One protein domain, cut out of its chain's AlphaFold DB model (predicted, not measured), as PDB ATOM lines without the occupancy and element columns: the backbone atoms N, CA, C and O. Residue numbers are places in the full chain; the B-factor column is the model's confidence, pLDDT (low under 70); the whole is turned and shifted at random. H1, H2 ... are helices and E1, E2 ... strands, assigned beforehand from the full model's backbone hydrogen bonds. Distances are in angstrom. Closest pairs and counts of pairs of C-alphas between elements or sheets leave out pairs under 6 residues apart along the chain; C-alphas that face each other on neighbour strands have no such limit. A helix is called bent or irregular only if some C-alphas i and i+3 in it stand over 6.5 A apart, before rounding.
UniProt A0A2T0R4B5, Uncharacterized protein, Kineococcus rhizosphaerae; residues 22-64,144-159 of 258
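AT A GLANCE: This is residues 22 to 64 and 144 to 159 of the 258 residues of an uncharacterized protein of Kineococcus rhizosphaerae (UniProt A0A2T0R4B5). Two helices set about perpendicular, H1 and H2, form a small compact body with strand E1 and the first part of E2, while residues 55 to 64 of E2 stick out as an arm. The 59 printed residues include, in order, E1, H1, E2 and H2; the class is mixed, and both strands pair with no named strand. The whole is loose, radius of gyration of the C-alphas 14.3 A, spanning 48 by 20 by 18 A.

HOW THE PARTS SIT: H1, residues 29 to 41, touches H2, residues 146 to 157, about perpendicular at 83 degrees; their closest C-alphas, Leu 39 and Val 155, are 6.8 A apart. E1, residues 22 to 26, has its C-alpha 23 5.8 A from C-alpha 153 of H2. E2, residues 49 to 64, is near E1, apart from H2, and bends by 64 degrees at residue 55. Every O i to N i+4 pair is within hydrogen-bond range in H1, 6 of 8 in H2.

IN THESE COORDINATES: E2 measures 39.8 A, H1 18.3 A, H2 17.1 A, E1 11.1 A. H2 is irregular: C-alphas 147 and 150 are 7.4 A apart. C-alpha 22 is at (-12.244, 49.431, 115.133), C-alpha 64 at (-28.405, 34.620, 81.948).

THE WHOLE: Residues 65 to 143 are cut out, leaving 42.0 A between C-alphas 64 and 144. No printed residue is under 70 in pLDDT.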
ATOM      1  N   ALA A  22     -10.886  49.745 115.568       93.25
ATOM      2  CA  ALA A  22     -12.244  49.431 115.133       93.25
ATOM      3  C   ALA A  22     -13.285  49.941 116.141       93.25
ATOM      4  O   ALA A  22     -13.274  49.552 117.311       93.25
ATOM      5  N   ILE A  23     -14.202  50.788 115.676       93.38
ATOM      6  CA  ILE A  23     -15.279  51.370 116.490       93.38
ATOM      7  C   ILE A  23     -16.643  50.718 116.234       93.38
ATOM      8  O   ILE A  23     -17.519  50.816 117.085       93.38
ATOM      9  N   GLY A  24     -16.804  50.005 115.115       92.75
ATOM     10  CA  GLY A  24     -18.021  49.257 114.800       92.75
ATOM     11  C   GLY A  24     -17.854  48.344 113.587       92.75
ATOM     12  O   GLY A  24     -16.948  48.539 112.767       92.75
ATOM     13  N   ARG A  25     -18.719  47.332 113.480       94.44
ATOM     14  CA  ARG A  25     -18.636  46.274 112.464       94.44
ATOM     15  C   ARG A  25     -20.013  45.949 111.880       94.44
ATOM     16  O   ARG A  25     -20.914  45.574 112.618       94.44
ATOM     17  N   TYR A  26     -20.164  46.035 110.565       94.44
ATOM     18  CA  TYR A  26     -21.452  46.017 109.867       94.44
ATOM     19  C   TYR A  26     -21.451  45.024 108.709       94.44
ATOM     20  O   TYR A  26     -20.415  44.815 108.078       94.44
ATOM     21  N   ASP A  27     -22.602  44.437 108.395       92.56
ATOM     22  CA  ASP A  27     -22.696  43.471 107.292       92.56
ATOM     23  C   ASP A  27     -22.775  44.183 105.940       92.56
ATOM     24  O   ASP A  27     -22.275  43.693 104.928       92.56
ATOM     25  N   THR A  28     -23.389  45.367 105.920       93.12
ATOM     26  CA  THR A  28     -23.604  46.136 104.694       93.12
ATOM     27  C   THR A  28     -22.877  47.470 104.731       93.12
ATOM     28  O   THR A  28     -22.679  48.082 105.783       93.12
ATOM     29  N   TYR A  29     -22.513  47.962 103.547       93.88
ATOM     30  CA  TYR A  29     -21.929  49.291 103.412       93.88
ATOM     31  C   TYR A  29     -22.890  50.382 103.904       93.88
ATOM     32  O   TYR A  29     -22.461  51.331 104.549       93.88
ATOM     33  N   SER A  30     -24.192  50.220 103.656       95.62
ATOM     34  CA  SER A  30     -25.223  51.182 104.059       95.62
ATOM     35  C   SER A  30     -25.340  51.330 105.579       95.62
ATOM     36  O   SER A  30     -25.543  52.436 106.068       95.62
ATOM     37  N   GLU A  31     -25.178  50.245 106.340       94.38
ATOM     38  CA  GLU A  31     -25.122  50.301 107.807       94.38
ATOM     39  C   GLU A  31     -23.869  51.029 108.304       94.38
ATOM     40  O   GLU A  31     -23.962  51.887 109.181       94.38
ATOM     41  N   ALA A  32     -22.708  50.738 107.707       95.19
ATOM     42  CA  ALA A  32     -21.469  51.438 108.030       95.19
ATOM     43  C   ALA A  32     -21.564  52.936 107.702       95.19
ATOM     44  O   ALA A  32     -21.124  53.765 108.494       95.19
ATOM     45  N   GLN A  33     -22.177  53.286 106.569       96.19
ATOM     46  CA  GLN A  33     -22.417  54.671 106.177       96.19
ATOM     47  C   GLN A  33     -23.351  55.364 107.172       96.19
ATOM     48  O   GLN A  33     -23.002  56.422 107.674       96.19
ATOM     49  N   ARG A  34     -24.462  54.724 107.557       96.19
ATOM     50  CA  ARG A  34     -25.383  55.255 108.573       96.19
ATOM     51  C   ARG A  34     -24.685  55.560 109.899       96.19
ATOM     52  O   ARG A  34     -25.012  56.550 110.541       96.19
ATOM     53  N   ALA A  35     -23.748  54.716 110.322       95.81
ATOM     54  CA  ALA A  35     -22.974  54.962 111.533       95.81
ATOM     55  C   ALA A  35     -22.053  56.186 111.399       95.81
ATOM     56  O   ALA A  35     -21.941  56.975 112.334       95.81
ATOM     57  N   VAL A  36     -21.411  56.370 110.240       96.19
ATOM     58  CA  VAL A  36     -20.581  57.556 109.964       96.19
ATOM     59  C   VAL A  36     -21.431  58.821 109.841       96.19
ATOM     60  O   VAL A  36     -21.045  59.854 110.381       96.19
ATOM     61  N   ASP A  37     -22.598  58.734 109.207       96.56
ATOM     62  CA  ASP A  37     -23.557  59.836 109.107       96.56
ATOM     63  C   ASP A  37     -24.016  60.266 110.511       96.56
ATOM     64  O   ASP A  37     -23.946  61.442 110.850       96.56
ATOM     65  N   PHE A  38     -24.349  59.309 111.384       96.88
ATOM     66  CA  PHE A  38     -24.726  59.602 112.769       96.88
ATOM     67  C   PHE A  38     -23.590  60.249 113.578       96.88
ATOM     68  O   PHE A  38     -23.823  61.177 114.349       96.88
ATOM     69  N   LEU A  39     -22.345  59.795 113.392       96.31
ATOM     70  CA  LEU A  39     -21.178  60.458 113.983       96.31
ATOM     71  C   LEU A  39     -21.082  61.918 113.513       96.31
ATOM     72  O   LEU A  39     -20.827  62.805 114.325       96.31
ATOM     73  N   SER A  40     -21.308  62.173 112.222       96.81
ATOM     74  CA  SER A  40     -21.305  63.530 111.670       96.81
ATOM     75  C   SER A  40     -22.408  64.401 112.277       96.81
ATOM     76  O   SER A  40     -22.144  65.546 112.640       96.81
ATOM     77  N   ASP A  41     -23.621  63.866 112.424       97.00
ATOM     78  CA  ASP A  41     -24.765  64.578 113.009       97.00
ATOM     79  C   ASP A  41     -24.503  64.974 114.475       97.00
ATOM     80  O   ASP A  41     -24.816  66.085 114.911       97.00
ATOM     81  N   GLU A  42     -23.819  64.109 115.226       96.62
ATOM     82  CA  GLU A  42     -23.370  64.362 116.602       96.62
ATOM     83  C   GLU A  42     -22.078  65.210 116.672       96.62
ATOM     84  O   GLU A  42     -21.439  65.308 117.721       96.62
ATOM     85  N   HIS A  43     -21.694  65.856 115.562       95.38
ATOM     86  CA  HIS A  43     -20.536  66.751 115.436       95.38
ATOM     87  C   HIS A  43     -19.186  66.081 115.754       95.38
ATOM     88  O   HIS A  43     -18.208  66.746 116.114       95.38
ATOM     89  N   PHE A  44     -19.101  64.758 115.604       96.75
ATOM     90  CA  PHE A  44     -17.843  64.031 115.707       96.75
ATOM     91  C   PHE A  44     -16.957  64.326 114.480       96.75
ATOM     92  O   PHE A  44     -17.460  64.398 113.358       96.75
ATOM     93  N   PRO A  45     -15.624  64.460 114.633       94.88
ATOM     94  CA  PRO A  45     -14.722  64.748 113.517       94.88
ATOM     95  C   PRO A  45     -14.516  63.520 112.605       94.88
ATOM     96  O   PRO A  45     -13.497  62.826 112.681       94.88
ATOM     97  N   VAL A  46     -15.481  63.261 111.716       94.69
ATOM     98  CA  VAL A  46     -15.528  62.100 110.801       94.69
ATOM     99  C   VAL A  46     -14.370  62.021 109.803       94.69
ATOM    100  O   VAL A  46     -14.103  60.949 109.271       94.69
ATOM    101  N   GLN A  47     -13.601  63.095 109.607       94.50
ATOM    102  CA  GLN A  47     -12.342  63.052 108.852       94.50
ATOM    103  C   GLN A  47     -11.304  62.082 109.449       94.50
ATOM    104  O   GLN A  47     -10.362  61.684 108.770       94.50
ATOM    105  N   ASN A  48     -11.484  61.697 110.716       93.75
ATOM    106  CA  ASN A  48     -10.658  60.731 111.438       93.75
ATOM    107  C   ASN A  48     -11.241  59.308 111.412       93.75
ATOM    108  O   ASN A  48     -10.827  58.460 112.206       93.75
ATOM    109  N   VAL A  49     -12.236  59.059 110.557       94.38
ATOM    110  CA  VAL A  49     -12.951  57.788 110.433       94.38
ATOM    111  C   VAL A  49     -12.695  57.188 109.054       94.38
ATOM    112  O   VAL A  49     -12.615  57.890 108.051       94.38
ATOM    113  N   THR A  50     -12.536  55.871 108.984       95.00
ATOM    114  CA  THR A  50     -12.313  55.140 107.731       95.00
ATOM    115  C   THR A  50     -13.198  53.902 107.679       95.00
ATOM    116  O   THR A  50     -13.197  53.099 108.606       95.00
ATOM    117  N   ILE A  51     -13.928  53.710 106.579       94.94
ATOM    118  CA  ILE A  51     -14.701  52.485 106.333       94.94
ATOM    119  C   ILE A  51     -13.820  51.498 105.564       94.94
ATOM    120  O   ILE A  51     -13.342  51.803 104.473       94.94
ATOM    121  N   VAL A  52     -13.629  50.301 106.114       93.94
ATOM    122  CA  VAL A  52     -12.814  49.234 105.521       93.94
ATOM    123  C   VAL A  52     -13.687  48.033 105.196       93.94
ATOM    124  O   VAL A  52     -14.268  47.417 106.091       93.94
ATOM    125  N   GLY A  53     -13.755  47.675 103.914       93.25
ATOM    126  CA  GLY A  53     -14.337  46.410 103.474       93.25
ATOM    127  C   GLY A  53     -13.373  45.255 103.748       93.25
ATOM    128  O   GLY A  53     -12.253  45.250 103.247       93.25
ATOM    129  N   ASN A  54     -13.812  44.278 104.535       91.06
ATOM    130  CA  ASN A  54     -13.056  43.086 104.902       91.06
ATOM    131  C   ASN A  54     -13.601  41.844 104.192       91.06
ATOM    132  O   ASN A  54     -14.783  41.762 103.850       91.06
ATOM    133  N   GLY A  55     -12.717  40.866 103.980       89.75
ATOM    134  CA  GLY A  55     -13.055  39.618 103.295       89.75
ATOM    135  C   GLY A  55     -13.630  39.895 101.909       89.75
ATOM    136  O   GLY A  55     -14.804  39.626 101.660       89.75
ATOM    137  N   LEU A  56     -12.826  40.515 101.042       92.50
ATOM    138  CA  LEU A  56     -13.217  40.780  99.664       92.50
ATOM    139  C   LEU A  56     -13.407  39.454  98.931       92.50
ATOM    140  O   LEU A  56     -12.494  38.637  98.838       92.50
ATOM    141  N   GLN A  57     -14.605  39.262  98.406       92.62
ATOM    142  CA  GLN A  57     -14.992  38.119  97.606       92.62
ATOM    143  C   GLN A  57     -15.209  38.592  96.178       92.62
ATOM    144  O   GLN A  57     -15.913  39.574  95.925       92.62
ATOM    145  N   MET A  58     -14.606  37.885  95.230       94.81
ATOM    146  CA  MET A  58     -14.962  38.045  93.831       94.81
ATOM    147  C   MET A  58     -16.220  37.220  93.574       94.81
ATOM    148  O   MET A  58     -16.187  35.994  93.612       94.81
ATOM    149  N   VAL A  59     -17.333  37.905  93.345       91.56
ATOM    150  CA  VAL A  59     -18.619  37.285  93.038       91.56
ATOM    151  C   VAL A  59     -18.830  37.344  91.534       91.56
ATOM    152  O   VAL A  59     -18.864  38.419  90.934       91.56
ATOM    153  N   GLU A  60     -19.007  36.178  90.925       92.56
ATOM    154  CA  GLU A  60     -19.395  36.060  89.528       92.56
ATOM    155  C   GLU A  60     -20.920  35.945  89.440       92.56
ATOM    156  O   GLU A  60     -21.509  34.917  89.772       92.56
ATOM    157  N   ARG A  61     -21.593  37.028  89.033       91.19
ATOM    158  CA  ARG A  61     -23.052  37.019  88.880       91.19
ATOM    159  C   ARG A  61     -23.434  36.523  87.491       91.19
ATOM    160  O   ARG A  61     -23.246  37.225  86.496       91.19
ATOM    161  N   VAL A  62     -24.015  35.327  87.439       90.06
ATOM    162  CA  VAL A  62     -24.597  34.749  86.222       90.06
ATOM    163  C   VAL A  62     -25.856  35.534  85.852       90.06
ATOM    164  O   VAL A  62     -26.861  35.487  86.553       90.06
ATOM    165  N   THR A  63     -25.796  36.286  84.754       86.38
ATOM    166  CA  THR A  63     -26.868  37.209  84.334       86.38
ATOM    167  C   THR A  63     -27.866  36.542  83.380       86.38
ATOM    168  O   THR A  63     -28.990  37.005  83.205       86.38
ATOM    169  N   GLY A  64     -27.494  35.421  82.761       85.31
ATOM    170  CA  GLY A  64     -28.405  34.620  81.948       85.31
ATOM    171  C   GLY A  64     -27.677  33.767  80.923       85.31
ATOM    172  O   GLY A  64     -26.448  33.786  80.851       85.31
ATOM    173  N   CYS A 144     -11.370  54.244 113.528       94.50
ATOM    174  CA  CYS A 144     -11.104  55.611 113.956       94.50
ATOM    175  C   CYS A 144      -9.685  55.735 114.518       94.50
ATOM    176  O   CYS A 144      -9.080  54.740 114.920       94.50
ATOM    177  N   LEU A 145      -9.140  56.950 114.576       92.62
ATOM    178  CA  LEU A 145      -7.900  57.195 115.309       92.62
ATOM    179  C   LEU A 145      -8.029  56.745 116.780       92.62
ATOM    180  O   LEU A 145      -9.026  57.077 117.425       92.62
ATOM    181  N   PRO A 146      -7.019  56.053 117.346       91.75
ATOM    182  CA  PRO A 146      -7.088  55.515 118.709       91.75
ATOM    183  C   PRO A 146      -7.430  56.561 119.780       91.75
ATOM    184  O   PRO A 146      -8.130  56.264 120.741       91.75
ATOM    185  N   GLN A 147      -6.994  57.814 119.598       93.56
ATOM    186  CA  GLN A 147      -7.256  58.904 120.546       93.56
ATOM    187  C   GLN A 147      -8.745  59.275 120.640       93.56
ATOM    188  O   GLN A 147      -9.183  59.771 121.674       93.56
ATOM    189  N   LEU A 148      -9.514  59.048 119.572       93.38
ATOM    190  CA  LEU A 148     -10.926  59.426 119.464       93.38
ATOM    191  C   LEU A 148     -11.867  58.211 119.475       93.38
ATOM    192  O   LEU A 148     -13.082  58.375 119.577       93.38
ATOM    193  N   ALA A 149     -11.327  56.989 119.409       92.62
ATOM    194  CA  ALA A 149     -12.103  55.755 119.306       92.62
ATOM    195  C   ALA A 149     -13.064  55.542 120.489       92.62
ATOM    196  O   ALA A 149     -14.194  55.097 120.293       92.62
ATOM    197  N   GLY A 150     -12.650  55.902 121.711       93.06
ATOM    198  CA  GLY A 150     -13.514  55.838 122.894       93.06
ATOM    199  C   GLY A 150     -14.731  56.763 122.789       93.06
ATOM    200  O   GLY A 150     -15.856  56.323 123.010       93.06
ATOM    201  N   GLN A 151     -14.516  58.015 122.373       93.50
ATOM    202  CA  GLN A 151     -15.591  58.987 122.157       93.50
ATOM    203  C   GLN A 151     -16.524  58.544 121.024       93.50
ATOM    204  O   GLN A 151     -17.739  58.618 121.168       93.50
ATOM    205  N   ALA A 152     -15.970  58.040 119.919       93.94
ATOM    206  CA  ALA A 152     -16.765  57.552 118.797       93.94
ATOM    207  C   ALA A 152     -17.694  56.400 119.211       93.94
ATOM    208  O   ALA A 152     -18.857  56.380 118.820       93.94
ATOM    209  N   ARG A 153     -17.213  55.464 120.041       94.31
ATOM    210  CA  ARG A 153     -18.043  54.377 120.589       94.31
ATOM    211  C   ARG A 153     -19.132  54.888 121.527       94.31
ATOM    212  O   ARG A 153     -20.242  54.370 121.467       94.31
ATOM    213  N   ASP A 154     -18.836  55.886 122.363       94.12
ATOM    214  CA  ASP A 154     -19.844  56.505 123.234       94.12
ATOM    215  C   ASP A 154     -20.970  57.137 122.409       94.12
ATOM    216  O   ASP A 154     -22.144  56.881 122.664       94.12
ATOM    217  N   VAL A 155     -20.619  57.876 121.353       93.69
ATOM    218  CA  VAL A 155     -21.599  58.449 120.424       93.69
ATOM    219  C   VAL A 155     -22.399  57.336 119.742       93.69
ATOM    220  O   VAL A 155     -23.622  57.310 119.847       93.69
ATOM    221  N   LEU A 156     -21.733  56.352 119.130       93.19
ATOM    222  CA  LEU A 156     -22.390  55.233 118.444       93.19
ATOM    223  C   LEU A 156     -23.276  54.376 119.357       93.19
ATOM    224  O   LEU A 156     -24.226  53.767 118.871       93.19
ATOM    225  N   SER A 157     -23.017  54.344 120.667       92.50
ATOM    226  CA  SER A 157     -23.868  53.635 121.632       92.50
ATOM    227  C   SER A 157     -25.278  54.228 121.749       92.50
ATOM    228  O   SER A 157     -26.209  53.530 122.151       92.50
ATOM    229  N   ARG A 158     -25.456  55.497 121.351       92.50
ATOM    230  CA  ARG A 158     -26.749  56.200 121.326       92.50
ATOM    231  C   ARG A 158     -27.571  55.865 120.081       92.50
ATOM    232  O   ARG A 158     -28.782  56.069 120.078       92.50
ATOM    233  N   LEU A 159     -26.930  55.339 119.036       89.94
ATOM    234  CA  LEU A 159     -27.593  54.890 117.819       89.94
ATOM    235  C   LEU A 159     -28.055  53.429 117.990       89.94
ATOM    236  O   LEU A 159     -27.240  52.559 118.313       89.94
TER     237      LEU A 159